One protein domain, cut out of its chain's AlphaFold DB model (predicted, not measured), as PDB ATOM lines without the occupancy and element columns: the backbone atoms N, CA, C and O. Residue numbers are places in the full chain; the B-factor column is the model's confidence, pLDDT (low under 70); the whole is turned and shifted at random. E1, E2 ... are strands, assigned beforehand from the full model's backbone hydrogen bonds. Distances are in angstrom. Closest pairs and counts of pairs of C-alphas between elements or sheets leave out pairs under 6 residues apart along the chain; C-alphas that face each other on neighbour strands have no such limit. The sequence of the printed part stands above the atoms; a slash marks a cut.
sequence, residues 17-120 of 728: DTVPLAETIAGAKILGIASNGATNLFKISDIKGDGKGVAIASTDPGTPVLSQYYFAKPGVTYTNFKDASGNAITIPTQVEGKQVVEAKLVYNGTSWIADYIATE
ATOM      1  N   ASP A  17     428.288 252.822 396.905       56.94
ATOM      2  CA  ASP A  17     429.154 253.929 396.485       56.94
ATOM      3  C   ASP A  17     429.682 253.803 395.042       56.94
ATOM      4  O   ASP A  17     430.311 254.725 394.526       56.94
ATOM      5  N   THR A  18     429.460 252.659 394.388       57.12
ATOM      6  CA  THR A  18     429.898 252.391 393.005       57.12
ATOM      7  C   THR A  18     428.760 252.424 391.991       57.12
ATOM      8  O   THR A  18     429.014 252.356 390.788       57.12
ATOM      9  N   VAL A  19     427.513 252.586 392.450       58.56
ATOM     10  CA  VAL A  19     426.353 252.733 391.567       58.56
ATOM     11  C   VAL A  19     426.377 254.147 390.970       58.56
ATOM     12  O   VAL A  19     426.274 255.122 391.717       58.56
ATOM     13  N   PRO A  20     426.521 254.305 389.642       66.06
ATOM     14  CA  PRO A  20     426.517 255.623 389.019       66.06
ATOM     15  C   PRO A  20     425.188 256.345 389.282       66.06
ATOM     16  O   PRO A  20     424.119 255.731 389.272       66.06
ATOM     17  N   LEU A  21     425.257 257.661 389.507       57.72
ATOM     18  CA  LEU A  21     424.070 258.506 389.655       57.72
ATOM     19  C   LEU A  21     423.192 258.368 388.406       57.72
ATOM     20  O   LEU A  21     423.649 258.599 387.287       57.72
ATOM     21  N   ALA A  22     421.931 257.982 388.596       58.78
ATOM     22  CA  ALA A  22     420.992 257.847 387.493       58.78
ATOM     23  C   ALA A  22     420.676 259.228 386.895       58.78
ATOM     24  O   ALA A  22     420.150 260.102 387.579       58.78
ATOM     25  N   GLU A  23     420.955 259.412 385.603       66.88
ATOM     26  CA  GLU A  23     420.639 260.652 384.874       66.88
ATOM     27  C   GLU A  23     419.132 260.800 384.584       66.88
ATOM     28  O   GLU A  23     418.652 261.886 384.262       66.88
ATOM     29  N   THR A  24     418.361 259.712 384.695       61.69
ATOM     30  CA  THR A  24     416.912 259.700 384.467       61.69
ATOM     31  C   THR A  24     416.217 258.593 385.259       61.69
ATOM     32  O   THR A  24     416.761 257.507 385.452       61.69
ATOM     33  N   ILE A  25     414.980 258.856 385.688       60.03
ATOM     34  CA  ILE A  25     414.080 257.852 386.284       60.03
ATOM     35  C   ILE A  25     413.232 257.124 385.228       60.03
ATOM     36  O   ILE A  25     412.468 256.213 385.554       60.03
ATOM     37  N   ALA A  26     413.331 257.519 383.954       58.66
ATOM     38  CA  ALA A  26     412.580 256.899 382.872       58.66
ATOM     39  C   ALA A  26     413.033 255.442 382.682       58.66
ATOM     40  O   ALA A  26     414.165 255.171 382.295       58.66
ATOM     41  N   GLY A  27     412.135 254.498 382.971       69.25
ATOM     42  CA  GLY A  27     412.433 253.063 382.928       69.25
ATOM     43  C   GLY A  27     413.059 252.496 384.207       69.25
ATOM     44  O   GLY A  27     413.293 251.288 384.260       69.25
ATOM     45  N   ALA A  28     413.271 253.322 385.240       71.50
ATOM     46  CA  ALA A  28     413.733 252.858 386.542       71.50
ATOM     47  C   ALA A  28     412.737 251.859 387.146       71.50
ATOM     48  O   ALA A  28     411.512 252.021 387.048       71.50
ATOM     49  N   LYS A  29     413.277 250.813 387.772       80.62
ATOM     50  CA  LYS A  29     412.501 249.791 388.470       80.62
ATOM     51  C   LYS A  29     412.909 249.749 389.934       80.62
ATOM     52  O   LYS A  29     414.093 249.850 390.236       80.62
ATOM     53  N   ILE A  30     411.940 249.570 390.819       79.19
ATOM     54  CA  ILE A  30     412.181 249.268 392.228       79.19
ATOM     55  C   ILE A  30     411.917 247.791 392.484       79.19
ATOM     56  O   ILE A  30     411.013 247.196 391.894       79.19
ATOM     57  N   LEU A  31     412.701 247.203 393.377       79.81
ATOM     58  CA  LEU A  31     412.412 245.884 393.912       79.81
ATOM     59  C   LEU A  31     411.306 246.022 394.966       79.81
ATOM     60  O   LEU A  31     411.429 246.822 395.890       79.81
ATOM     61  N   GLY A  32     410.222 245.268 394.824       78.81
ATOM     62  CA  GLY A  32     409.112 245.261 395.775       78.81
ATOM     63  C   GLY A  32     408.514 243.869 395.927       78.81
ATOM     64  O   GLY A  32     408.906 242.937 395.227       78.81
ATOM     65  N   ILE A  33     407.529 243.724 396.812       75.12
ATOM     66  CA  ILE A  33     406.796 242.468 397.007       75.12
ATOM     67  C   ILE A  33     405.427 242.587 396.325       75.12
ATOM     68  O   ILE A  33     404.655 243.497 396.619       75.12
ATOM     69  N   ALA A  34     405.128 241.685 395.391       76.88
ATOM     70  CA  ALA A  34     403.829 241.600 394.730       76.88
ATOM     71  C   ALA A  34     402.735 241.084 395.677       76.88
ATOM     72  O   ALA A  34     403.009 240.507 396.725       76.88
ATOM     73  N   SER A  35     401.468 241.233 395.282       65.81
ATOM     74  CA  SER A  35     400.311 240.790 396.080       65.81
ATOM     75  C   SER A  35     400.282 239.285 396.375       65.81
ATOM     76  O   SER A  35     399.568 238.853 397.273       65.81
ATOM     77  N   ASN A  36     401.059 238.486 395.643       78.88
ATOM     78  CA  ASN A  36     401.245 237.054 395.876       78.88
ATOM     79  C   ASN A  36     402.471 236.726 396.755       78.88
ATOM     80  O   ASN A  36     402.823 235.557 396.878       78.88
ATOM     81  N   GLY A  37     403.142 237.732 397.326       74.69
ATOM     82  CA  GLY A  37     404.326 237.567 398.171       74.69
ATOM     83  C   GLY A  37     405.650 237.402 397.418       74.69
ATOM     84  O   GLY A  37     406.690 237.308 398.062       74.69
ATOM     85  N   ALA A  38     405.649 237.381 396.080       79.88
ATOM     86  CA  ALA A  38     406.875 237.263 395.294       79.88
ATOM     87  C   ALA A  38     407.611 238.604 395.187       79.88
ATOM     88  O   ALA A  38     406.997 239.641 394.924       79.88
ATOM     89  N   THR A  39     408.934 238.576 395.319       82.44
ATOM     90  CA  THR A  39     409.780 239.735 395.030       82.44
ATOM     91  C   THR A  39     409.827 239.970 393.519       82.44
ATOM     92  O   THR A  39     410.222 239.082 392.770       82.44
ATOM     93  N   ASN A  40     409.421 241.155 393.065       85.94
ATOM     94  CA  ASN A  40     409.379 241.542 391.654       85.94
ATOM     95  C   ASN A  40     409.995 242.931 391.448       85.94
ATOM     96  O   ASN A  40     410.003 243.765 392.353       85.94
ATOM     97  N   LEU A  41     410.470 243.197 390.229       83.06
ATOM     98  CA  LEU A  41     410.864 244.538 389.798       83.06
ATOM     99  C   LEU A  41     409.650 245.276 389.219       83.06
ATOM    100  O   LEU A  41     409.142 244.910 388.158       83.06
ATOM    101  N   PHE A  42     409.218 246.340 389.884       75.44
ATOM    102  CA  PHE A  42     408.136 247.212 389.436       75.44
ATOM    103  C   PHE A  42     408.728 248.430 388.759       75.44
ATOM    104  O   PHE A  42     409.627 249.055 389.318       75.44
ATOM    105  N   LYS A  43     408.231 248.811 387.580       74.50
ATOM    106  CA  LYS A  43     408.577 250.131 387.047       74.50
ATOM    107  C   LYS A  43     408.073 251.180 388.032       74.50
ATOM    108  O   LYS A  43     406.953 251.061 388.519       74.50
ATOM    109  N   ILE A  44     408.866 252.217 388.284       67.31
ATOM    110  CA  ILE A  44     408.435 253.353 389.113       67.31
ATOM    111  C   ILE A  44     407.129 253.967 388.585       67.31
ATOM    112  O   ILE A  44     406.297 254.408 389.367       67.31
ATOM    113  N   SER A  45     406.902 253.926 387.267       63.25
ATOM    114  CA  SER A  45     405.644 254.358 386.642       63.25
ATOM    115  C   SER A  45     404.414 253.559 387.075       63.25
ATOM    116  O   SER A  45     403.302 254.057 386.950       63.25
ATOM    117  N   ASP A  46     404.604 252.334 387.560       63.88
ATOM    118  CA  ASP A  46     403.532 251.374 387.828       63.88
ATOM    119  C   ASP A  46     403.216 251.282 389.336       63.88
ATOM    120  O   ASP A  46     402.357 250.498 389.752       63.88
ATOM    121  N   ILE A  47     403.894 252.084 390.169       65.56
ATOM    122  CA  ILE A  47     403.614 252.195 391.601       65.56
ATOM    123  C   ILE A  47     402.306 252.973 391.777       65.56
ATOM    124  O   ILE A  47     402.174 254.133 391.388       65.56
ATOM    125  N   LYS A  48     401.302 252.309 392.355       63.19
ATOM    126  CA  LYS A  48     399.990 252.902 392.639       63.19
ATOM    127  C   LYS A  48     400.101 253.929 393.769       63.19
ATOM    128  O   LYS A  48     400.652 253.610 394.817       63.19
ATOM    129  N   GLY A  49     399.473 255.097 393.601       61.53
ATOM    130  CA  GLY A  49     399.289 256.065 394.692       61.53
ATOM    131  C   GLY A  49     400.401 257.102 394.869       61.53
ATOM    132  O   GLY A  49     400.514 257.673 395.949       61.53
ATOM    133  N   ASP A  50     401.213 257.369 393.847       68.88
ATOM    134  CA  ASP A  50     402.253 258.398 393.934       68.88
ATOM    135  C   ASP A  50     401.673 259.818 393.874       68.88
ATOM    136  O   ASP A  50     401.050 260.221 392.882       68.88
ATOM    137  N   GLY A  51     401.974 260.611 394.903       84.38
ATOM    138  CA  GLY A  51     401.812 262.059 394.861       84.38
ATOM    139  C   GLY A  51     402.864 262.686 393.946       84.38
ATOM    140  O   GLY A  51     404.059 262.454 394.113       84.38
ATOM    141  N   LYS A  52     402.435 263.499 392.977       86.88
ATOM    142  CA  LYS A  52     403.319 264.180 392.010       86.88
ATOM    143  C   LYS A  52     403.599 265.649 392.363       86.88
ATOM    144  O   LYS A  52     404.079 266.410 391.526       86.88
ATOM    145  N   GLY A  53     403.323 266.038 393.609       88.19
ATOM    146  CA  GLY A  53     403.531 267.390 394.131       88.19
ATOM    147  C   GLY A  53     402.300 268.291 394.009       88.19
ATOM    148  O   GLY A  53     401.168 267.812 393.908       88.19
ATOM    149  N   VAL A  54     402.521 269.606 394.068       92.38
ATOM    150  CA  VAL A  54     401.465 270.630 394.009       92.38
ATOM    151  C   VAL A  54     401.227 271.046 392.558       92.38
ATOM    152  O   VAL A  54     402.155 271.472 391.873       92.38
ATOM    153  N   ALA A  55     399.985 270.954 392.089       93.75
ATOM    154  CA  ALA A  55     399.592 271.423 390.768       93.75
ATOM    155  C   ALA A  55     399.309 272.935 390.766       93.75
ATOM    156  O   ALA A  55     398.674 273.483 391.674       93.75
ATOM    157  N   ILE A  56     399.697 273.594 389.676       94.94
ATOM    158  CA  ILE A  56     399.248 274.937 389.284       94.94
ATOM    159  C   ILE A  56     398.182 274.824 388.183       94.94
ATOM    160  O   ILE A  56     398.005 273.758 387.598       94.94
ATOM    161  N   ALA A  57     397.480 275.919 387.873       95.75
ATOM    162  CA  ALA A  57     396.370 275.924 386.907       95.75
ATOM    163  C   ALA A  57     396.724 275.301 385.538       95.75
ATOM    164  O   ALA A  57     395.878 274.666 384.909       95.75
ATOM    165  N   SER A  58     397.980 275.461 385.103       94.25
ATOM    166  CA  SER A  58     398.517 274.974 383.828       94.25
ATOM    167  C   SER A  58     399.287 273.649 383.914       94.25
ATOM    168  O   SER A  58     399.847 273.226 382.903       94.25
ATOM    169  N   THR A  59     399.351 272.986 385.076       95.56
ATOM    170  CA  THR A  59     400.032 271.686 385.209       95.56
ATOM    171  C   THR A  59     399.418 270.677 384.239       95.56
ATOM    172  O   THR A  59     398.205 270.488 384.232       95.56
ATOM    173  N   ASP A  60     400.245 270.040 383.412       96.12
ATOM    174  CA  ASP A  60     399.856 268.933 382.533       96.12
ATOM    175  C   ASP A  60     400.251 267.605 383.200       96.12
ATOM    176  O   ASP A  60     401.441 267.392 383.455       96.12
ATOM    177  N   PRO A  61     399.290 266.726 383.535       92.06
ATOM    178  CA  PRO A  61     399.611 265.452 384.164       92.06
ATOM    179  C   PRO A  61     400.226 264.411 383.213       92.06
ATOM    180  O   PRO A  61     400.617 263.336 383.678       92.06
ATOM    181  N   GLY A  62     400.295 264.680 381.904       91.25
ATOM    182  CA  GLY A  62     400.702 263.699 380.903       91.25
ATOM    183  C   GLY A  62     399.707 262.538 380.799       91.25
ATOM    184  O   GLY A  62     398.504 262.725 380.959       91.25
ATOM    185  N   THR A  63     400.198 261.325 380.518       90.50
ATOM    186  CA  THR A  63     399.372 260.104 380.574       90.50
ATOM    187  C   THR A  63     399.290 259.625 382.025       90.50
ATOM    188  O   THR A  63     400.296 259.129 382.537       90.50
ATOM    189  N   PRO A  64     398.139 259.769 382.704       89.50
ATOM    190  CA  PRO A  64     398.045 259.432 384.114       89.50
ATOM    191  C   PRO A  64     397.961 257.924 384.343       89.50
ATOM    192  O   PRO A  64     397.389 257.182 383.542       89.50
ATOM    193  N   VAL A  65     398.476 257.476 385.486       84.06
ATOM    194  CA  VAL A  65     398.292 256.105 385.980       84.06
ATOM    195  C   VAL A  65     397.245 256.057 387.089       84.06
ATOM    196  O   VAL A  65     396.997 257.047 387.779       84.06
ATOM    197  N   LEU A  66     396.586 254.905 387.244       86.00
ATOM    198  CA  LEU A  66     395.542 254.705 388.252       86.00
ATOM    199  C   LEU A  66     396.035 255.125 389.650       86.00
ATOM    200  O   LEU A  66     397.088 254.681 390.105       86.00
ATOM    201  N   SER A  67     395.233 255.949 390.327       83.44
ATOM    202  CA  SER A  67     395.492 256.508 391.659       83.44
ATOM    203  C   SER A  67     396.657 257.504 391.745       83.44
ATOM    204  O   SER A  67     397.070 257.845 392.851       83.44
ATOM    205  N   GLN A  68     397.173 258.011 390.620       90.81
ATOM    206  CA  GLN A  68     398.065 259.175 390.620       90.81
ATOM    207  C   GLN A  68     397.330 260.400 391.170       90.81
ATOM    208  O   GLN A  68     396.163 260.616 390.830       90.81
ATOM    209  N   TYR A  69     398.008 261.222 391.978       94.56
ATOM    210  CA  TYR A  69     397.410 262.459 392.478       94.56
ATOM    211  C   TYR A  69     398.361 263.658 392.529       94.56
ATOM    212  O   TYR A  69     399.583 263.517 392.591       94.56
ATOM    213  N   TYR A  70     397.766 264.851 392.528       96.00
ATOM    214  CA  TYR A  70     398.422 266.138 392.770       96.00
ATOM    215  C   TYR A  70     397.693 266.881 393.885       96.00
ATOM    216  O   TYR A  70     396.466 266.835 393.953       96.00
ATOM    217  N   PHE A  71     398.426 267.609 394.725       93.88
ATOM    218  CA  PHE A  71     397.824 268.561 395.656       93.88
ATOM    219  C   PHE A  71     397.328 269.788 394.887       93.88
ATOM    220  O   PHE A  71     398.029 270.305 394.016       93.88
ATOM    221  N   ALA A  72     396.126 270.253 395.205       96.81
ATOM    222  CA  ALA A  72     395.461 271.351 394.523       96.81
ATOM    223  C   ALA A  72     395.085 272.469 395.505       96.81
ATOM    224  O   ALA A  72     394.903 272.239 396.698       96.81
ATOM    225  N   LYS A  73     394.981 273.697 394.995       94.94
ATOM    226  CA  LYS A  73     394.629 274.891 395.764       94.94
ATOM    227  C   LYS A  73     393.144 275.225 395.574       94.94
ATOM    228  O   LYS A  73     392.680 275.234 394.430       94.94
ATOM    229  N   PRO A  74     392.410 275.549 396.654       96.38
ATOM    230  CA  PRO A  74     391.052 276.076 396.558       96.38
ATOM    231  C   PRO A  74     390.977 277.330 395.678       96.38
ATOM    232  O   PRO A  74     391.868 278.177 395.705       96.38
ATOM    233  N   GLY A  75     389.911 277.449 394.887       94.88
ATOM    234  CA  GLY A  75     389.667 278.573 393.979       94.88
ATOM    235  C   GLY A  75     390.391 278.506 392.631       94.88
ATOM    236  O   GLY A  75     390.297 279.453 391.853       94.88
ATOM    237  N   VAL A  76     391.106 277.417 392.330       96.81
ATOM    238  CA  VAL A  76     391.858 277.261 391.075       96.81
ATOM    239  C   VAL A  76     391.139 276.313 390.113       96.81
ATOM    240  O   VAL A  76     390.669 275.244 390.504       96.81
ATOM    241  N   THR A  77     391.097 276.700 388.835       98.19
ATOM    242  CA  THR A  77     390.662 275.848 387.717       98.19
ATOM    243  C   THR A  77     391.874 275.235 387.026       98.19
ATOM    244  O   THR A  77     392.751 275.950 386.545       98.19
ATOM    245  N   TYR A  78     391.898 273.911 386.948       97.75
ATOM    246  CA  TYR A  78     392.999 273.108 386.431       97.75
ATOM    247  C   TYR A  78     392.689 272.629 385.015       97.75
ATOM    248  O   TYR A  78     391.969 271.652 384.811       97.75
ATOM    249  N   THR A  79     393.218 273.326 384.008       97.25
ATOM    250  CA  THR A  79     392.745 273.180 382.622       97.25
ATOM    251  C   THR A  79     393.015 271.807 382.015       97.25
ATOM    252  O   THR A  79     392.218 271.360 381.188       97.25
ATOM    253  N   ASN A  80     394.091 271.132 382.430       97.38
ATOM    254  CA  ASN A  80     394.511 269.835 381.882       97.38
ATOM    255  C   ASN A  80     394.023 268.639 382.715       97.38
ATOM    256  O   ASN A  80     394.173 267.493 382.302       97.38
ATOM    257  N   PHE A  81     393.400 268.894 383.865       97.56
ATOM    258  CA  PHE A  81     392.793 267.863 384.696       97.56
ATOM    259  C   PHE A  81     391.328 267.751 384.306       97.56
ATOM    260  O   PHE A  81     390.523 268.623 384.633       97.56
ATOM    261  N   LYS A  82     391.017 266.715 383.524       97.69
ATOM    262  CA  LYS A  82     389.694 266.525 382.928       97.69
ATOM    263  C   LYS A  82     388.844 265.545 383.724       97.69
ATOM    264  O   LYS A  82     389.291 264.433 384.005       97.69
ATOM    265  N   ASP A  83     387.625 265.960 384.050       97.69
ATOM    266  CA  ASP A  83     386.616 265.093 384.651       97.69
ATOM    267  C   ASP A  83     386.070 264.059 383.646       97.69
ATOM    268  O   ASP A  83     386.495 263.990 382.490       97.69
ATOM    269  N   ALA A  84     385.117 263.227 384.078       96.38
ATOM    270  CA  ALA A  84     384.514 262.199 383.222       96.38
ATOM    271  C   ALA A  84     383.757 262.766 382.003       96.38
ATOM    272  O   ALA A  84     383.502 262.035 381.049       96.38
ATOM    273  N   SER A  85     383.408 264.055 382.024       97.31
ATOM    274  CA  SER A  85     382.738 264.758 380.926       97.31
ATOM    275  C   SER A  85     383.722 265.508 380.018       97.31
ATOM    276  O   SER A  85     383.299 266.153 379.062       97.31
ATOM    277  N   GLY A  86     385.028 265.450 380.304       96.44
ATOM    278  CA  GLY A  86     386.063 266.179 379.568       96.44
ATOM    279  C   GLY A  86     386.225 267.647 379.985       96.44
ATOM    280  O   GLY A  86     386.981 268.384 379.342       96.44
ATOM    281  N   ASN A  87     385.557 268.092 381.053       97.62
ATOM    282  CA  ASN A  87     385.641 269.469 381.540       97.62
ATOM    283  C   ASN A  87     386.851 269.659 382.458       97.62
ATOM    284  O   ASN A  87     387.288 268.728 383.129       97.62
ATOM    285  N   ALA A  88     387.403 270.875 382.486       98.00
ATOM    286  CA  ALA A  88     388.443 271.228 383.452       98.00
ATOM    287  C   ALA A  88     387.885 271.194 384.882       98.00
ATOM    288  O   ALA A  88     386.759 271.630 385.116       98.00
ATOM    289  N   ILE A  89     388.686 270.719 385.831       98.19
ATOM    290  CA  ILE A  89     388.287 270.628 387.236       98.19
ATOM    291  C   ILE A  89     388.597 271.941 387.961       98.19
ATOM    292  O   ILE A  89     389.731 272.419 387.942       98.19
ATOM    293  N   THR A  90     387.601 272.503 388.646       98.00
ATOM    294  CA  THR A  90     387.761 273.653 389.548       98.00
ATOM    295  C   THR A  90     387.630 273.192 390.990       98.00
ATOM    296  O   THR A  90     386.633 272.566 391.348       98.00
ATOM    297  N   ILE A  91     388.610 273.527 391.832       98.12
ATOM    298  CA  ILE A  91     388.483 273.318 393.276       98.12
ATOM    299  C   ILE A  91     387.693 274.497 393.853       98.12
ATOM    300  O   ILE A  91     388.149 275.637 393.731       98.12
ATOM    301  N   PRO A  92     386.522 274.279 394.471       96.62
ATOM    302  CA  PRO A  92     385.770 275.367 395.082       96.62
ATOM    303  C   PRO A  92     386.527 275.933 396.290       96.62
ATOM    304  O   PRO A  92     387.266 275.222 396.966       96.62
ATOM    305  N   THR A  93     386.346 277.220 396.582       93.81
ATOM    306  CA  THR A  93     386.841 277.809 397.839       93.81
ATOM    307  C   THR A  93     386.010 277.349 399.037       93.81
ATOM    308  O   THR A  93     386.541 277.202 400.134       93.81
ATOM    309  N   GLN A  94     384.719 277.070 398.825       93.81
ATOM    310  CA  GLN A  94     383.785 276.620 399.853       93.81
ATOM    311  C   GLN A  94     382.831 275.545 399.340       93.81
ATOM    312  O   GLN A  94     382.406 275.581 398.185       93.81
ATOM    313  N   VAL A  95     382.428 274.642 400.231       92.56
ATOM    314  CA  VAL A  95     381.388 273.637 399.989       92.56
ATOM    315  C   VAL A  95     380.453 273.628 401.188       92.56
ATOM    316  O   VAL A  95     380.905 273.508 402.321       92.56
ATOM    317  N   GLU A  96     379.155 273.827 400.944       93.19
ATOM    318  CA  GLU A  96     378.127 273.891 402.000       93.19
ATOM    319  C   GLU A  96     378.443 274.921 403.106       93.19
ATOM    320  O   GLU A  96     378.215 274.688 404.290       93.19
ATOM    321  N   GLY A  97     379.020 276.070 402.728       87.50
ATOM    322  CA  GLY A  97     379.420 277.130 403.665       87.50
ATOM    323  C   GLY A  97     380.700 276.844 404.462       87.50
ATOM    324  O   GLY A  97     381.166 277.715 405.191       87.50
ATOM    325  N   LYS A  98     381.307 275.662 404.301       87.25
ATOM    326  CA  LYS A  98     382.588 275.281 404.911       87.25
ATOM    327  C   LYS A  98     383.745 275.604 403.970       87.25
ATOM    328  O   LYS A  98     383.619 275.444 402.758       87.25
ATOM    329  N   GLN A  99     384.877 276.046 404.515       88.50
ATOM    330  CA  GLN A  99     386.074 276.353 403.723       88.50
ATOM    331  C   GLN A  99     386.782 275.061 403.322       88.50
ATOM    332  O   GLN A  99     386.964 274.176 404.159       88.50
ATOM    333  N   VAL A 100     387.203 274.964 402.061       92.19
ATOM    334  CA  VAL A 100     388.050 273.855 401.607       92.19
ATOM    335  C   VAL A 100     389.470 274.084 402.120       92.19
ATOM    336  O   VAL A 100     390.102 275.074 401.759       92.19
ATOM    337  N   VAL A 101     389.967 273.182 402.968       90.44
ATOM    338  CA  VAL A 101     391.290 273.297 403.618       90.44
ATOM    339  C   VAL A 101     392.354 272.418 402.961       90.44
ATOM    340  O   VAL A 101     393.533 272.750 402.991       90.44
ATOM    341  N   GLU A 102     391.937 271.331 402.315       91.56
ATOM    342  CA  GLU A 102     392.807 270.440 401.548       91.56
ATOM    343  C   GLU A 102     392.074 270.003 400.280       91.56
ATOM    344  O   GLU A 102     390.879 269.708 400.324       91.56
ATOM    345  N   ALA A 103     392.785 269.947 399.152       95.94
ATOM    346  CA  ALA A 103     392.263 269.410 397.905       95.94
ATOM    347  C   ALA A 103     393.331 268.614 397.148       95.94
ATOM    348  O   ALA A 103     394.517 268.953 397.148       95.94
ATOM    349  N   LYS A 104     392.889 267.562 396.465       97.31
ATOM    350  CA  LYS A 104     393.674 266.687 395.600       97.31
ATOM    351  C   LYS A 104     392.950 266.500 394.274       97.31
ATOM    352  O   LYS A 104     391.729 266.398 394.216       97.31
ATOM    353  N   LEU A 105     393.726 266.418 393.203       97.44
ATOM    354  CA  LEU A 105     393.273 265.931 391.906       97.44
ATOM    355  C   LEU A 105     393.736 264.483 391.818       97.44
ATOM    356  O   LEU A 105     394.941 264.254 391.859       97.44
ATOM    357  N   VAL A 106     392.814 263.524 391.742       96.38
ATOM    358  CA  VAL A 106     393.113 262.081 391.767       96.38
ATOM    359  C   VAL A 106     392.635 261.430 390.475       96.38
ATOM    360  O   VAL A 106     391.496 261.636 390.066       96.38
ATOM    361  N   TYR A 107     393.478 260.631 389.822       96.12
ATOM    362  CA  TYR A 107     393.080 259.880 388.635       96.12
ATOM    363  C   TYR A 107     392.471 258.532 389.030       96.12
ATOM    364  O   TYR A 107     393.138 257.682 389.620       96.12
ATOM    365  N   ASN A 108     391.205 258.300 388.684       93.56
ATOM    366  CA  ASN A 108     390.477 257.083 389.067       93.56
ATOM    367  C   ASN A 108     390.625 255.921 388.064       93.56
ATOM    368  O   ASN A 108     389.986 254.884 388.229       93.56
ATOM    369  N   GLY A 109     391.453 256.091 387.027       91.88
ATOM    370  CA  GLY A 109     391.642 255.123 385.943       91.88
ATOM    371  C   GLY A 109     390.968 255.518 384.630       91.88
ATOM    372  O   GLY A 109     391.390 255.045 383.577       91.88
ATOM    373  N   THR A 110     389.974 256.406 384.669       94.81
ATOM    374  CA  THR A 110     389.248 256.883 383.477       94.81
ATOM    375  C   THR A 110     389.260 258.403 383.362       94.81
ATOM    376  O   THR A 110     389.373 258.936 382.263       94.81
ATOM    377  N   SER A 111     389.168 259.110 384.484       97.06
ATOM    378  CA  SER A 111     389.191 260.568 384.537       97.06
ATOM    379  C   SER A 111     389.827 261.064 385.832       97.06
ATOM    380  O   SER A 111     390.085 260.300 386.769       97.06
ATOM    381  N   TRP A 112     390.098 262.364 385.881       97.88
ATOM    382  CA  TRP A 112     390.464 263.035 387.117       97.88
ATOM    383  C   TRP A 112     389.212 263.348 387.936       97.88
ATOM    384  O   TRP A 112     388.155 263.666 387.391       97.88
ATOM    385  N   ILE A 113     389.338 263.278 389.254       97.62
ATOM    386  CA  ILE A 113     388.330 263.736 390.207       97.62
ATOM    387  C   ILE A 113     388.972 264.712 391.191       97.62
ATOM    388  O   ILE A 113     390.159 264.598 391.501       97.62
ATOM    389  N   ALA A 114     388.189 265.679 391.666       97.19
ATOM    390  CA  ALA A 114     388.565 266.499 392.807       97.19
ATOM    391  C   ALA A 114     388.150 265.776 394.089       97.19
ATOM    392  O   ALA A 114     386.973 265.471 394.268       97.19
ATOM    393  N   ASP A 115     389.113 265.524 394.963       96.44
ATOM    394  CA  ASP A 115     388.899 265.027 396.317       96.44
ATOM    395  C   ASP A 115     389.328 266.125 397.291       96.44
ATOM    396  O   ASP A 115     390.441 266.636 397.185       96.44
ATOM    397  N   TYR A 116     388.448 266.567 398.183       95.81
ATOM    398  CA  TYR A 116     388.732 267.701 399.057       95.81
ATOM    399  C   TYR A 116     388.029 267.597 400.405       95.81
ATOM    400  O   TYR A 116     386.965 266.993 400.540       95.81
ATOM    401  N   ILE A 117     388.626 268.243 401.404       91.19
ATOM    402  CA  ILE A 117     388.128 268.294 402.777       91.19
ATOM    403  C   ILE A 117     387.668 269.722 403.061       91.19
ATOM    404  O   ILE A 117     388.456 270.668 402.964       91.19
ATOM    405  N   ALA A 118     386.392 269.875 403.424       93.81
ATOM    406  CA  ALA A 118     385.812 271.145 403.839       93.81
ATOM    407  C   ALA A 118     385.507 271.140 405.343       93.81
ATOM    408  O   ALA A 118     384.807 270.254 405.839       93.81
ATOM    409  N   THR A 119     386.003 272.149 406.061       83.62
ATOM    410  CA  THR A 119     385.856 272.283 407.517       83.62
ATOM    411  C   THR A 119     385.130 273.578 407.869       83.62
ATOM    412  O   THR A 119     385.342 274.628 407.259       83.62
ATOM    413  N   GLU A 120     384.248 273.495 408.866       81.62
ATOM    414  CA  GLU A 120     383.654 274.673 409.489       81.62
ATOM    415  C   GLU A 120     384.726 275.359 410.335       81.62
ATOM    416  O   GLU A 120     385.172 274.828 411.352       81.62
TER     417      GLU A 120
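What this domain is: This is residues 17 to 120 of the 728 residues of an uncharacterized protein of Chryseobacterium sp (UniProt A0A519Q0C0). A small sandwich, with the four-stranded sheet E3 E4 E7 E8 face to face with the short two-stranded sheet E5 E6, makes one lobe; the hairpin E1 E2 is a separate small lobe, joined to it by residues 44 to 50. Residues 17 to 24 stick out as a free tail. The printed part has 104 residues, with no named helix and eight named strands, E1 to E8 in order; it is all strand by class, though under half of the residues, 45, are in named elements. The larger sheet is mixed, in the order E3, E4, E7, E8, and the other two are antiparallel. The whole is loose, with a radius of gyration of the C-alphas of 17.1 A, and elongated, spanning 55 by 32 by 29 A.

How they stand to each other: E1, residues 29 to 33, and E2, residues 39 to 43, form an antiparallel hairpin at 144 degrees, with N 30 and O 42 2.8 A apart, within hydrogen-bond range. E3, residues 51 to 54, is an edge strand, parallel to E4, residues 69 to 72, at 18 degrees; N 52 and O 69 are 2.9 A apart. E2 and E3 are apart. E5, residues 77 to 82, and E6, residues 88 to 90, form an antiparallel hairpin at 138 degrees, with N 78 and O 89 2.8 A apart. E7, residues 98 to 107, is antiparallel to E4 at 151 degrees, with N 72 and O 103 2.8 A apart. E7 forms a hairpin with the edge strand E8, residues 112 to 119, at 158 degrees; N 104 and O 115 are 2.7 A apart. Between the two sheets of the sandwich, the closest C-alphas of E5 and E8 are those of Lys 82 and Trp 112, 5.5 A apart, and those of E6 and E8 are Ile 89 and Ala 114, 6.9 A apart.

Where its parts are: E1 begins at C-alpha 29, (412.501, 249.791, 388.470), and is 12.6 A long; E2 is 13.2 A. E3 is 8.6 A, E4 9.3 A, E5 10.5 A and E6 6.6 A. E7, the longest strand by residues, is 24.7 A and bends by 66 degrees at residue 101. E8 is 22.9 A and ends at C-alpha 119, (385.856, 272.283, 407.517).

The domain as a whole: The C-alphas of Thr 18 and Gly 97, the two farthest apart, are 57.2 A from each other. The printed part has no cut. The link E3 to E4, 14 residues, is long. Mean pLDDT of the printed part is 85.9; residues 17 to 27, 35 and 44 to 50 are under 70.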